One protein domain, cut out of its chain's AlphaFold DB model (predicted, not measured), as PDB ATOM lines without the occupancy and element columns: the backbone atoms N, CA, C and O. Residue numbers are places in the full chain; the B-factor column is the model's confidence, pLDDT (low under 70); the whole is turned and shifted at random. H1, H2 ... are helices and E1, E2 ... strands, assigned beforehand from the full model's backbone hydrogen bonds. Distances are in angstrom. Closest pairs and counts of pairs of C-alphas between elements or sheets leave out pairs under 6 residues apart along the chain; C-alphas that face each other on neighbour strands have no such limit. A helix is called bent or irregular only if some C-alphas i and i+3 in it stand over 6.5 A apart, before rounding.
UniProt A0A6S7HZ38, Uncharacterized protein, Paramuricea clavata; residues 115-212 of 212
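This is residues 115 to 212 of the 212 residues of an uncharacterized protein of Paramuricea clavata (UniProt A0A6S7HZ38). This is a loose, open frame: the two-stranded ribbon E1 and E2 and the kinked helix H2 come together near residues 153 to 156 of H2, and the short helix H1 stands between them near the middle. H4 lies beside H1, H3 is far out toward the other end, and residues 172 to 177 stick out. The 98 printed residues hold E1, H1, H2, E2, H3 and H4 in that order, under half of them in named elements; the sheet, E1 then E2, is parallel and the class mixed. The radius of gyration of the C-alphas is 15.6 A, and the spans are 45 by 35 by 23 A.

Find C-alpha 121 at (208.190, 137.216, 193.556), where E1, residues 121 to 125, begins its 13.4 A; E2, residues 163 to 167, covers 12.7 A. H2, residues 141 to 156, runs 20.8 A with a kink of 31 degrees near residue 148; it is only just irregular, C-alphas 147 and 150 being 6.8 A apart. H1, residues 126 to 132, spans 9.6 A, and H3, residues 179 to 184, 8.7 A. H4, residues 204 to 210, spans 10.8 A and ends at (198.316, 134.432, 221.382).

Look between E1 and E2, parallel at 20 degrees, for N 165 and O 122, 2.8 A apart, within hydrogen-bond range. The closest C-alphas of H2 and E2, Leu 153 and Ile 164, are 7.6 A apart. H1 is close to but not clearly touching H2, about perpendicular at 87 degrees, with the C-alphas of Ile 130 and Ile 149 closest at 7.8 A. H1 and H4 are also close but not clearly touching, at a shallow tilt of 23 degrees, opposite ways; the C-alphas of Leu 131 and Trp 207 are closest, 7.6 A apart. H3 and H4 are apart. Every O i to N i+4 pair is within hydrogen-bond range in H1 and H3, against 10 of 12 in H2 and 1 of 3 in H4, where 2 of 4 O i to N i+3 pairs are.

The farthest C-alphas, Ala 115 and Asn 187, are 46.3 A apart. The printed part has no cut; the links E2 to H3 and H3 to H4 are long. Mean pLDDT of the printed part is 70.4; look for low confidence in residues 173 to 193 and 201 to 212, among others.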
ATOM      1  N   ALA A 115     216.786 150.626 190.714       43.97
ATOM      2  CA  ALA A 115     217.347 149.304 190.384       43.97
ATOM      3  C   ALA A 115     216.628 148.126 191.068       43.97
ATOM      4  O   ALA A 115     216.685 147.005 190.573       43.97
ATOM      5  N   ALA A 116     215.906 148.360 192.170       51.16
ATOM      6  CA  ALA A 116     215.168 147.319 192.898       51.16
ATOM      7  C   ALA A 116     213.703 147.165 192.427       51.16
ATOM      8  O   ALA A 116     212.826 146.763 193.188       51.16
ATOM      9  N   THR A 117     213.395 147.548 191.188       52.16
ATOM     10  CA  THR A 117     212.010 147.699 190.701       52.16
ATOM     11  C   THR A 117     211.413 146.437 190.080       52.16
ATOM     12  O   THR A 117     210.218 146.418 189.786       52.16
ATOM     13  N   HIS A 118     212.183 145.358 189.937       55.31
ATOM     14  CA  HIS A 118     211.730 144.129 189.283       55.31
ATOM     15  C   HIS A 118     211.828 142.914 190.209       55.31
ATOM     16  O   HIS A 118     212.611 141.999 189.982       55.31
ATOM     17  N   ALA A 119     211.007 142.899 191.260       62.03
ATOM     18  CA  ALA A 119     210.772 141.687 192.036       62.03
ATOM     19  C   ALA A 119     209.585 140.927 191.433       62.03
ATOM     20  O   ALA A 119     208.434 141.334 191.594       62.03
ATOM     21  N   THR A 120     209.867 139.823 190.738       77.38
ATOM     22  CA  THR A 120     208.840 138.930 190.174       77.38
ATOM     23  C   THR A 120     208.077 138.181 191.267       77.38
ATOM     24  O   THR A 120     206.891 137.897 191.108       77.38
ATOM     25  N   VAL A 121     208.749 137.899 192.388       78.81
ATOM     26  CA  VAL A 121     208.190 137.216 193.556       78.81
ATOM     27  C   VAL A 121     208.494 138.028 194.809       78.81
ATOM     28  O   VAL A 121     209.629 138.462 195.004       78.81
ATOM     29  N   VAL A 122     207.487 138.212 195.658       79.31
ATOM     30  CA  VAL A 122     207.623 138.820 196.986       79.31
ATOM     31  C   VAL A 122     207.328 137.749 198.028       79.31
ATOM     32  O   VAL A 122     206.242 137.180 198.029       79.31
ATOM     33  N   VAL A 123     208.283 137.470 198.912       84.44
ATOM     34  CA  VAL A 123     208.111 136.520 200.020       84.44
ATOM     35  C   VAL A 123     207.941 137.314 201.309       84.44
ATOM     36  O   VAL A 123     208.764 138.178 201.608       84.44
ATOM     37  N   LEU A 124     206.873 137.045 202.055       82.88
ATOM     38  CA  LEU A 124     206.544 137.749 203.291       82.88
ATOM     39  C   LEU A 124     206.516 136.774 204.463       82.88
ATOM     40  O   LEU A 124     205.798 135.777 204.417       82.88
ATOM     41  N   ASP A 125     207.240 137.111 205.530       84.69
ATOM     42  CA  ASP A 125     207.011 136.519 206.846       84.69
ATOM     43  C   ASP A 125     205.701 137.074 207.411       84.69
ATOM     44  O   ASP A 125     205.583 138.246 207.790       84.69
ATOM     45  N   MET A 126     204.688 136.222 207.450       82.06
ATOM     46  CA  MET A 126     203.356 136.634 207.844       82.06
ATOM     47  C   MET A 126     203.211 136.884 209.347       82.06
ATOM     48  O   MET A 126     202.317 137.644 209.737       82.06
ATOM     49  N   ALA A 127     204.089 136.330 210.193       79.50
ATOM     50  CA  ALA A 127     204.107 136.661 211.617       79.50
ATOM     51  C   ALA A 127     204.472 138.140 211.810       79.50
ATOM     52  O   ALA A 127     203.785 138.873 212.532       79.50
ATOM     53  N   ALA A 128     205.482 138.615 211.075       81.25
ATOM     54  CA  ALA A 128     205.842 140.027 211.035       81.25
ATOM     55  C   ALA A 128     204.716 140.895 210.443       81.25
ATOM     56  O   ALA A 128     204.369 141.933 211.017       81.25
ATOM     57  N   VAL A 129     204.085 140.460 209.344       80.88
ATOM     58  CA  VAL A 129     202.977 141.202 208.711       80.88
ATOM     59  C   VAL A 129     201.807 141.404 209.675       80.88
ATOM     60  O   VAL A 129     201.313 142.526 209.785       80.88
ATOM     61  N   ILE A 130     201.387 140.379 210.425       78.56
ATOM     62  CA  ILE A 130     200.301 140.522 211.414       78.56
ATOM     63  C   ILE A 130     200.658 141.544 212.503       78.56
ATOM     64  O   ILE A 130     199.807 142.333 212.922       78.56
ATOM     65  N   LEU A 131     201.913 141.577 212.957       78.69
ATOM     66  CA  LEU A 131     202.358 142.535 213.976       78.69
ATOM     67  C   LEU A 131     202.392 143.982 213.452       78.69
ATOM     68  O   LEU A 131     202.147 144.947 214.202       78.69
ATOM     69  N   MET A 132     202.695 144.145 212.165       82.50
ATOM     70  CA  MET A 132     202.763 145.440 211.493       82.50
ATOM     71  C   MET A 132     201.378 145.976 211.118       82.50
ATOM     72  O   MET A 132     201.078 147.144 211.387       82.50
ATOM     73  N   VAL A 133     200.518 145.140 210.537       81.44
ATOM     74  CA  VAL A 133     199.209 145.539 210.015       81.44
ATOM     75  C   VAL A 133     198.189 145.585 211.150       81.44
ATOM     76  O   VAL A 133     197.670 144.572 211.609       81.44
ATOM     77  N   ARG A 134     197.866 146.788 211.624       76.69
ATOM     78  CA  ARG A 134     196.918 146.960 212.734       76.69
ATOM     79  C   ARG A 134     195.479 146.713 212.281       76.69
ATOM     80  O   ARG A 134     195.005 147.349 211.345       76.69
ATOM     81  N   SER A 135     194.751 145.879 213.025       74.06
ATOM     82  CA  SER A 135     193.286 145.877 212.970       74.06
ATOM     83  C   SER A 135     192.762 147.145 213.644       74.06
ATOM     84  O   SER A 135     192.980 147.346 214.840       74.06
ATOM     85  N   THR A 136     192.089 148.016 212.893       70.25
ATOM     86  CA  THR A 136     191.455 149.228 213.442       70.25
ATOM     87  C   THR A 136     189.969 149.027 213.732       70.25
ATOM     88  O   THR A 136     189.446 149.600 214.684       70.25
ATOM     89  N   THR A 137     189.281 148.195 212.945       75.31
ATOM     90  CA  THR A 137     187.816 148.039 213.002       75.31
ATOM     91  C   THR A 137     187.342 146.586 213.032       75.31
ATOM     92  O   THR A 137     186.186 146.322 213.380       75.31
ATOM     93  N   ALA A 138     188.202 145.620 212.699       82.06
ATOM     94  CA  ALA A 138     187.803 144.223 212.609       82.06
ATOM     95  C   ALA A 138     187.704 143.566 213.993       82.06
ATOM     96  O   ALA A 138     188.630 143.607 214.803       82.06
ATOM     97  N   LYS A 139     186.555 142.925 214.242       83.31
ATOM     98  CA  LYS A 139     186.258 142.204 215.493       83.31
ATOM     99  C   LYS A 139     186.609 140.715 215.437       83.31
ATOM    100  O   LYS A 139     186.739 140.095 216.485       83.31
ATOM    101  N   THR A 140     186.741 140.153 214.238       84.00
ATOM    102  CA  THR A 140     187.051 138.737 214.002       84.00
ATOM    103  C   THR A 140     188.212 138.611 213.029       84.00
ATOM    104  O   THR A 140     188.434 139.511 212.211       84.00
ATOM    105  N   PHE A 141     188.930 137.492 213.097       82.00
ATOM    106  CA  PHE A 141     190.087 137.239 212.244       82.00
ATOM    107  C   PHE A 141     189.739 137.304 210.752       82.00
ATOM    108  O   PHE A 141     190.428 137.977 209.995       82.00
ATOM    109  N   ASN A 142     188.617 136.714 210.327       83.06
ATOM    110  CA  ASN A 142     188.183 136.765 208.927       83.06
ATOM    111  C   ASN A 142     187.953 138.207 208.435       83.06
ATOM    112  O   ASN A 142     188.408 138.588 207.355       83.06
ATOM    113  N   LYS A 143     187.321 139.050 209.265       83.88
ATOM    114  CA  LYS A 143     187.137 140.467 208.927       83.88
ATOM    115  C   LYS A 143     188.466 141.210 208.840       83.88
ATOM    116  O   LYS A 143     188.608 142.056 207.973       83.88
ATOM    117  N   TYR A 144     189.432 140.898 209.695       85.25
ATOM    118  CA  TYR A 144     190.760 141.515 209.645       85.25
ATOM    119  C   TYR A 144     191.551 141.101 208.418       85.25
ATOM    120  O   TYR A 144     192.141 141.952 207.758       85.25
ATOM    121  N   VAL A 145     191.510 139.817 208.063       84.56
ATOM    122  CA  VAL A 145     192.126 139.344 206.825       84.56
ATOM    123  C   VAL A 145     191.539 140.105 205.639       84.56
ATOM    124  O   VAL A 145     192.284 140.689 204.860       84.56
ATOM    125  N   SER A 146     190.211 140.186 205.566       83.50
ATOM    126  CA  SER A 146     189.514 140.827 204.449       83.50
ATOM    127  C   SER A 146     189.723 142.343 204.380       83.50
ATOM    128  O   SER A 146     189.867 142.892 203.295       83.50
ATOM    129  N   LEU A 147     189.723 143.037 205.523       84.38
ATOM    130  CA  LEU A 147     189.765 144.504 205.576       84.38
ATOM    131  C   LEU A 147     191.180 145.081 205.670       84.38
ATOM    132  O   LEU A 147     191.362 146.264 205.399       84.38
ATOM    133  N   ASN A 148     192.164 144.295 206.114       86.38
ATOM    134  CA  ASN A 148     193.496 144.806 206.433       86.38
ATOM    135  C   ASN A 148     194.615 144.003 205.766       86.38
ATOM    136  O   ASN A 148     195.487 144.611 205.153       86.38
ATOM    137  N   ILE A 149     194.601 142.669 205.861       84.56
ATOM    138  CA  ILE A 149     195.693 141.846 205.312       84.56
ATOM    139  C   ILE A 149     195.635 141.784 203.787       84.56
ATOM    140  O   ILE A 149     196.640 142.066 203.147       84.56
ATOM    141  N   ILE A 150     194.482 141.462 203.191       86.00
ATOM    142  CA  ILE A 150     194.345 141.375 201.728       86.00
ATOM    143  C   ILE A 150     194.720 142.707 201.060       86.00
ATOM    144  O   ILE A 150     195.620 142.682 200.223       86.00
ATOM    145  N   PRO A 151     194.179 143.872 201.477       86.50
ATOM    146  CA  PRO A 151     194.586 145.151 200.894       86.50
ATOM    147  C   PRO A 151     196.080 145.452 201.065       86.50
ATOM    148  O   PRO A 151     196.699 146.053 200.190       86.50
ATOM    149  N   PHE A 152     196.682 145.030 202.183       86.44
ATOM    150  CA  PHE A 152     198.121 145.176 202.395       86.44
ATOM    151  C   PHE A 152     198.935 144.334 201.404       86.44
ATOM    152  O   PHE A 152     199.918 144.840 200.863       86.44
ATOM    153  N   LEU A 153     198.531 143.081 201.159       85.44
ATOM    154  CA  LEU A 153     199.179 142.187 200.195       85.44
ATOM    155  C   LEU A 153     198.996 142.693 198.760       85.44
ATOM    156  O   LEU A 153     199.969 142.770 198.017       85.44
ATOM    157  N   GLU A 154     197.785 143.110 198.391       82.75
ATOM    158  CA  GLU A 154     197.494 143.702 197.080       82.75
ATOM    159  C   GLU A 154     198.337 144.958 196.832       82.75
ATOM    160  O   GLU A 154     198.878 145.129 195.744       82.75
ATOM    161  N   ALA A 155     198.553 145.794 197.852       82.62
ATOM    162  CA  ALA A 155     199.434 146.956 197.745       82.62
ATOM    163  C   ALA A 155     200.915 146.590 197.508       82.62
ATOM    164  O   ALA A 155     201.675 147.427 197.018       82.62
ATOM    165  N   GLN A 156     201.339 145.359 197.829       78.69
ATOM    166  CA  GLN A 156     202.679 144.870 197.482       78.69
ATOM    167  C   GLN A 156     202.780 144.418 196.017       78.69
ATOM    168  O   GLN A 156     203.891 144.323 195.491       78.69
ATOM    169  N   MET A 157     201.655 144.160 195.341       77.12
ATOM    170  CA  MET A 157     201.639 143.792 193.926       77.12
ATOM    171  C   MET A 157     201.906 145.025 193.058       77.12
ATOM    172  O   MET A 157     201.002 145.767 192.679       77.12
ATOM    173  N   LYS A 158     203.178 145.255 192.732       77.00
ATOM    174  CA  LYS A 158     203.580 146.246 191.721       77.00
ATOM    175  C   LYS A 158     203.442 145.642 190.320       77.00
ATOM    176  O   LYS A 158     203.380 144.426 190.175       77.00
ATOM    177  N   ASN A 159     203.497 146.475 189.275       70.31
ATOM    178  CA  ASN A 159     203.390 146.049 187.863       70.31
ATOM    179  C   ASN A 159     204.387 144.946 187.446       70.31
ATOM    180  O   ASN A 159     204.232 144.327 186.399       70.31
ATOM    181  N   THR A 160     205.437 144.732 188.236       74.00
ATOM    182  CA  THR A 160     206.520 143.779 187.987       74.00
ATOM    183  C   THR A 160     206.414 142.509 188.837       74.00
ATOM    184  O   THR A 160     207.140 141.549 188.578       74.00
ATOM    185  N   THR A 161     205.506 142.474 189.816       73.38
ATOM    186  CA  THR A 161     205.315 141.365 190.754       73.38
ATOM    187  C   THR A 161     204.236 140.423 190.247       73.38
ATOM    188  O   THR A 161     203.074 140.795 190.117       73.38
ATOM    189  N   GLN A 162     204.623 139.181 189.972       78.12
ATOM    190  CA  GLN A 162     203.723 138.141 189.470       78.12
ATOM    191  C   GLN A 162     203.118 137.307 190.600       78.12
ATOM    192  O   GLN A 162     202.049 136.725 190.429       78.12
ATOM    193  N   ARG A 163     203.811 137.213 191.743       80.50
ATOM    194  CA  ARG A 163     203.432 136.321 192.839       80.50
ATOM    195  C   ARG A 163     203.842 136.870 194.202       80.50
ATOM    196  O   ARG A 163     204.923 137.437 194.351       80.50
ATOM    197  N   ILE A 164     202.991 136.624 195.196       83.12
ATOM    198  CA  ILE A 164     203.295 136.833 196.611       83.12
ATOM    199  C   ILE A 164     203.239 135.481 197.323       83.12
ATOM    200  O   ILE A 164     202.241 134.773 197.207       83.12
ATOM    201  N   ASP A 165     204.294 135.149 198.062       83.12
ATOM    202  CA  ASP A 165     204.366 133.977 198.929       83.12
ATOM    203  C   ASP A 165     204.268 134.406 200.392       83.12
ATOM    204  O   ASP A 165     205.170 135.033 200.947       83.12
ATOM    205  N   ALA A 166     203.143 134.062 201.010       83.19
ATOM    206  CA  ALA A 166     202.867 134.278 202.420       83.19
ATOM    207  C   ALA A 166     203.400 133.084 203.225       83.19
ATOM    208  O   ALA A 166     202.810 132.003 203.204       83.19
ATOM    209  N   VAL A 167     204.524 133.271 203.915       84.19
ATOM    210  CA  VAL A 167     205.199 132.216 204.675       84.19
ATOM    211  C   VAL A 167     204.846 132.337 206.151       84.19
ATOM    212  O   VAL A 167     204.835 133.425 206.721       84.19
ATOM    213  N   TRP A 168     204.564 131.192 206.760       79.00
ATOM    214  CA  TRP A 168     204.386 131.045 208.196       79.00
ATOM    215  C   TRP A 168     205.468 130.125 208.728       79.00
ATOM    216  O   TRP A 168     205.786 129.114 208.094       79.00
ATOM    217  N   ASP A 169     205.978 130.435 209.912       74.56
ATOM    218  CA  ASP A 169     206.793 129.477 210.635       74.56
ATOM    219  C   ASP A 169     205.963 128.233 210.964       74.56
ATOM    220  O   ASP A 169     204.851 128.319 211.494       74.56
ATOM    221  N   ASN A 170     206.522 127.064 210.668       74.31
ATOM    222  CA  ASN A 170     205.994 125.798 211.143       74.31
ATOM    223  C   ASN A 170     206.901 125.289 212.259       74.31
ATOM    224  O   ASN A 170     208.050 124.927 212.007       74.31
ATOM    225  N   TYR A 171     206.371 125.249 213.475       68.81
ATOM    226  CA  TYR A 171     207.058 124.704 214.638       68.81
ATOM    227  C   TYR A 171     206.457 123.330 214.954       68.81
ATOM    228  O   TYR A 171     205.443 123.268 215.648       68.81
ATOM    229  N   PRO A 172     207.005 122.226 214.412       71.12
ATOM    230  CA  PRO A 172     206.528 120.895 214.764       71.12
ATOM    231  C   PRO A 172     206.723 120.660 216.264       71.12
ATOM    232  O   PRO A 172     207.763 121.009 216.807       71.12
ATOM    233  N   GLU A 173     205.739 120.056 216.929       68.00
ATOM    234  CA  GLU A 173     205.821 119.753 218.370       68.00
ATOM    235  C   GLU A 173     207.073 118.917 218.700       68.00
ATOM    236  O   GLU A 173     207.736 119.112 219.719       68.00
ATOM    237  N   GLU A 174     207.441 118.021 217.784       62.25
ATOM    238  CA  GLU A 174     208.667 117.239 217.834       62.25
ATOM    239  C   GLU A 174     209.861 118.114 217.403       62.25
ATOM    240  O   GLU A 174     209.942 118.559 216.260       62.25
ATOM    241  N   ASN A 175     210.816 118.340 218.313       61.38
ATOM    242  CA  ASN A 175     212.064 119.089 218.082       61.38
ATOM    243  C   ASN A 175     211.921 120.611 217.870       61.38
ATOM    244  O   ASN A 175     212.776 121.242 217.245       61.38
ATOM    245  N   ASN A 176     210.891 121.244 218.439       69.62
ATOM    246  CA  ASN A 176     210.806 122.704 218.481       69.62
ATOM    247  C   ASN A 176     211.763 123.293 219.533       69.62
ATOM    248  O   ASN A 176     211.438 123.383 220.718       69.62
ATOM    249  N   LEU A 177     212.926 123.777 219.086       69.25
ATOM    250  CA  LEU A 177     213.893 124.482 219.940       69.25
ATOM    251  C   LEU A 177     213.291 125.733 220.616       69.25
ATOM    252  O   LEU A 177     213.756 126.151 221.673       69.25
ATOM    253  N   LYS A 178     212.222 126.309 220.047       63.53
ATOM    254  CA  LYS A 178     211.494 127.447 220.622       63.53
ATOM    255  C   LYS A 178     210.381 127.036 221.588       63.53
ATOM    256  O   LYS A 178     209.787 127.932 222.179       63.53
ATOM    257  N   ALA A 179     210.107 125.747 221.812       66.00
ATOM    258  CA  ALA A 179     208.999 125.298 222.667       66.00
ATOM    259  C   ALA A 179     209.102 125.852 224.098       66.00
ATOM    260  O   ALA A 179     208.119 126.341 224.655       66.00
ATOM    261  N   LEU A 180     210.309 125.849 224.673       59.59
ATOM    262  CA  LEU A 180     210.565 126.408 226.004       59.59
ATOM    263  C   LEU A 180     210.368 127.930 226.034       59.59
ATOM    264  O   LEU A 180     209.724 128.454 226.943       59.59
ATOM    265  N   THR A 181     210.872 128.646 225.029       61.09
ATOM    266  CA  THR A 181     210.703 130.102 224.911       61.09
ATOM    267  C   THR A 181     209.237 130.474 224.697       61.09
ATOM    268  O   THR A 181     208.745 131.425 225.296       61.09
ATOM    269  N   GLN A 182     208.506 129.701 223.892       64.94
ATOM    270  CA  GLN A 182     207.071 129.862 223.673       64.94
ATOM    271  C   GLN A 182     206.296 129.620 224.966       64.94
ATOM    272  O   GLN A 182     205.471 130.452 225.320       64.94
ATOM    273  N   GLN A 183     206.599 128.560 225.727       60.31
ATOM    274  CA  GLN A 183     205.982 128.309 227.037       60.31
ATOM    275  C   GLN A 183     206.168 129.474 228.012       60.31
ATOM    276  O   GLN A 183     205.224 129.807 228.722       60.31
ATOM    277  N   ARG A 184     207.347 130.104 228.014       60.44
ATOM    278  CA  ARG A 184     207.677 131.241 228.888       60.44
ATOM    279  C   ARG A 184     207.093 132.580 228.420       60.44
ATOM    280  O   ARG A 184     207.052 133.525 229.204       60.44
ATOM    281  N   ARG A 185     206.625 132.687 227.170       59.53
ATOM    282  CA  ARG A 185     205.995 133.907 226.642       59.53
ATOM    283  C   ARG A 185     204.567 134.060 227.152       59.53
ATOM    284  O   ARG A 185     203.648 133.486 226.570       59.53
ATOM    285  N   GLY A 186     204.420 134.911 228.170       55.72
ATOM    286  CA  GLY A 186     203.151 135.449 228.663       55.72
ATOM    287  C   GLY A 186     202.191 134.400 229.235       55.72
ATOM    288  O   GLY A 186     202.213 133.229 228.879       55.72
ATOM    289  N   ASN A 187     201.289 134.834 230.115       55.09
ATOM    290  CA  ASN A 187     200.168 134.001 230.580       55.09
ATOM    291  C   ASN A 187     198.882 134.280 229.783       55.09
ATOM    292  O   ASN A 187     197.781 133.935 230.217       55.09
ATOM    293  N   GLY A 188     199.006 134.959 228.639       59.59
ATOM    294  CA  GLY A 188     197.883 135.293 227.779       59.59
ATOM    295  C   GLY A 188     197.228 134.036 227.193       59.59
ATOM    296  O   GLY A 188     197.918 133.062 226.877       59.59
ATOM    297  N   PRO A 189     195.895 134.022 227.025       54.00
ATOM    298  CA  PRO A 189     195.212 132.897 226.406       54.00
ATOM    299  C   PRO A 189     195.699 132.697 224.962       54.00
ATOM    300  O   PRO A 189     195.530 133.563 224.095       54.00
ATOM    301  N   ARG A 190     196.277 131.522 224.695       64.44
ATOM    302  CA  ARG A 190     196.619 131.068 223.343       64.44
ATOM    303  C   ARG A 190     195.349 130.619 222.647       64.44
ATOM    304  O   ARG A 190     194.716 129.648 223.053       64.44
ATOM    305  N   THR A 191     194.948 131.360 221.622       64.88
ATOM    306  CA  THR A 191     193.734 131.055 220.867       64.88
ATOM    307  C   THR A 191     194.136 130.644 219.470       64.88
ATOM    308  O   THR A 191     194.559 131.478 218.672       64.88
ATOM    309  N   ARG A 192     193.969 129.357 219.160       69.81
ATOM    310  CA  ARG A 192     194.104 128.880 217.787       69.81
ATOM    311  C   ARG A 192     193.072 129.604 216.925       69.81
ATOM    312  O   ARG A 192     191.871 129.535 217.188       69.81
ATOM    313  N   VAL A 193     193.544 130.278 215.883       69.50
ATOM    314  CA  VAL A 193     192.659 130.838 214.865       69.50
ATOM    315  C   VAL A 193     192.068 129.688 214.062       69.50
ATOM    316  O   VAL A 193     192.788 128.925 213.423       69.50
ATOM    317  N   GLY A 194     190.752 129.528 214.179       70.06
ATOM    318  CA  GLY A 194     190.004 128.435 213.569       70.06
ATOM    319  C   GLY A 194     189.260 128.886 212.318       70.06
ATOM    320  O   GLY A 194     189.841 129.443 211.391       70.06
ATOM    321  N   ASP A 195     187.946 128.686 212.329       72.19
ATOM    322  CA  ASP A 195     186.970 128.959 211.259       72.19
ATOM    323  C   ASP A 195     186.840 130.436 210.812       72.19
ATOM    324  O   ASP A 195     185.935 130.804 210.061       72.19
ATOM    325  N   GLY A 196     187.733 131.312 211.277       67.56
ATOM    326  CA  GLY A 196     187.737 132.739 210.976       67.56
ATOM    327  C   GLY A 196     186.752 133.571 211.804       67.56
ATOM    328  O   GLY A 196     186.808 134.804 211.739       67.56
ATOM    329  N   SER A 197     185.897 132.948 212.621       75.50
ATOM    330  CA  SER A 197     185.041 133.650 213.587       75.50
ATOM    331  C   SER A 197     185.802 134.075 214.848       75.50
ATOM    332  O   SER A 197     185.318 134.927 215.598       75.50
ATOM    333  N   THR A 198     187.015 133.539 215.041       80.25
ATOM    334  CA  THR A 198     187.890 133.815 216.182       80.25
ATOM    335  C   THR A 198     187.990 135.324 216.454       80.25
ATOM    336  O   THR A 198     188.376 136.084 215.553       80.25
ATOM    337  N   PRO A 199     187.633 135.783 217.669       77.38
ATOM    338  CA  PRO A 199     187.696 137.190 218.025       77.38
ATOM    339  C   PRO A 199     189.122 137.724 217.979       77.38
ATOM    340  O   PRO A 199     190.070 137.054 218.381       77.38
ATOM    341  N   ILE A 200     189.254 138.971 217.543       74.44
ATOM    342  CA  ILE A 200     190.529 139.674 217.588       74.44
ATOM    343  C   ILE A 200     190.731 140.311 218.959       74.44
ATOM    344  O   ILE A 200     189.843 141.033 219.435       74.44
ATOM    345  N   PRO A 201     191.905 140.122 219.580       67.31
ATOM    346  CA  PRO A 201     192.235 140.825 220.803       67.31
ATOM    347  C   PRO A 201     192.234 142.347 220.598       67.31
ATOM    348  O   PRO A 201     192.848 142.880 219.673       67.31
ATOM    349  N   LYS A 202     191.548 143.069 221.493       59.25
ATOM    350  CA  LYS A 202     191.325 144.526 221.391       59.25
ATOM    351  C   LYS A 202     192.581 145.378 221.637       59.25
ATOM    352  O   LYS A 202     192.536 146.583 221.407       59.25
ATOM    353  N   ARG A 203     193.679 144.805 222.149       55.31
ATOM    354  CA  ARG A 203     194.924 145.528 222.471       55.31
ATOM    355  C   ARG A 203     196.131 144.866 221.806       55.31
ATOM    356  O   ARG A 203     196.200 143.652 221.689       55.31
ATOM    357  N   ARG A 204     197.108 145.681 221.391       45.72
ATOM    358  CA  ARG A 204     198.311 145.236 220.659       45.72
ATOM    359  C   ARG A 204     199.178 144.244 221.455       45.72
ATOM    360  O   ARG A 204     199.803 143.384 220.852       45.72
ATOM    361  N   LEU A 205     199.169 144.348 222.787       43.09
ATOM    362  CA  LEU A 205     199.995 143.547 223.705       43.09
ATOM    363  C   LEU A 205     199.598 142.064 223.781       43.09
ATOM    364  O   LEU A 205     200.422 141.238 224.142       43.09
ATOM    365  N   THR A 206     198.364 141.709 223.420       45.47
ATOM    366  CA  THR A 206     197.875 140.323 223.523       45.47
ATOM    367  C   THR A 206     198.137 139.498 222.260       45.47
ATOM    368  O   THR A 206     198.034 138.282 222.293       45.47
ATOM    369  N   TRP A 207     198.493 140.122 221.128       41.44
ATOM    370  CA  TRP A 207     198.798 139.385 219.890       41.44
ATOM    371  C   TRP A 207     200.117 138.613 219.980       41.44
ATOM    372  O   TRP A 207     200.202 137.488 219.500       41.44
ATOM    373  N   THR A 208     201.112 139.190 220.656       37.97
ATOM    374  CA  THR A 208     202.412 138.559 220.935       37.97
ATOM    375  C   THR A 208     202.324 137.382 221.906       37.97
ATOM    376  O   THR A 208     203.250 136.582 221.957       37.97
ATOM    377  N   GLU A 209     201.226 137.267 222.659       35.75
ATOM    378  CA  GLU A 209     200.976 136.156 223.587       35.75
ATOM    379  C   GLU A 209     200.127 135.039 222.954       35.75
ATOM    380  O   GLU A 209     200.200 133.893 223.389       35.75
ATOM    381  N   SER A 210     199.325 135.354 221.926       35.59
ATOM    382  CA  SER A 210     198.316 134.432 221.382       35.59
ATOM    383  C   SER A 210     198.700 133.721 220.079       35.59
ATOM    384  O   SER A 210     198.060 132.722 219.763       35.59
ATOM    385  N   PHE A 211     199.694 134.204 219.324       36.84
ATOM    386  CA  PHE A 211     200.197 133.538 218.112       36.84
ATOM    387  C   PHE A 211     201.545 132.861 218.387       36.84
ATOM    388  O   PHE A 211     202.602 133.413 218.083       36.84
ATOM    389  N   CYS A 212     201.479 131.680 218.998       35.50
ATOM    390  CA  CYS A 212     202.479 130.610 218.979       35.50
ATOM    391  C   CYS A 212     201.703 129.295 219.040       35.50
ATOM    392  O   CYS A 212     200.896 129.153 219.992       35.50
TER     393      CYS A 212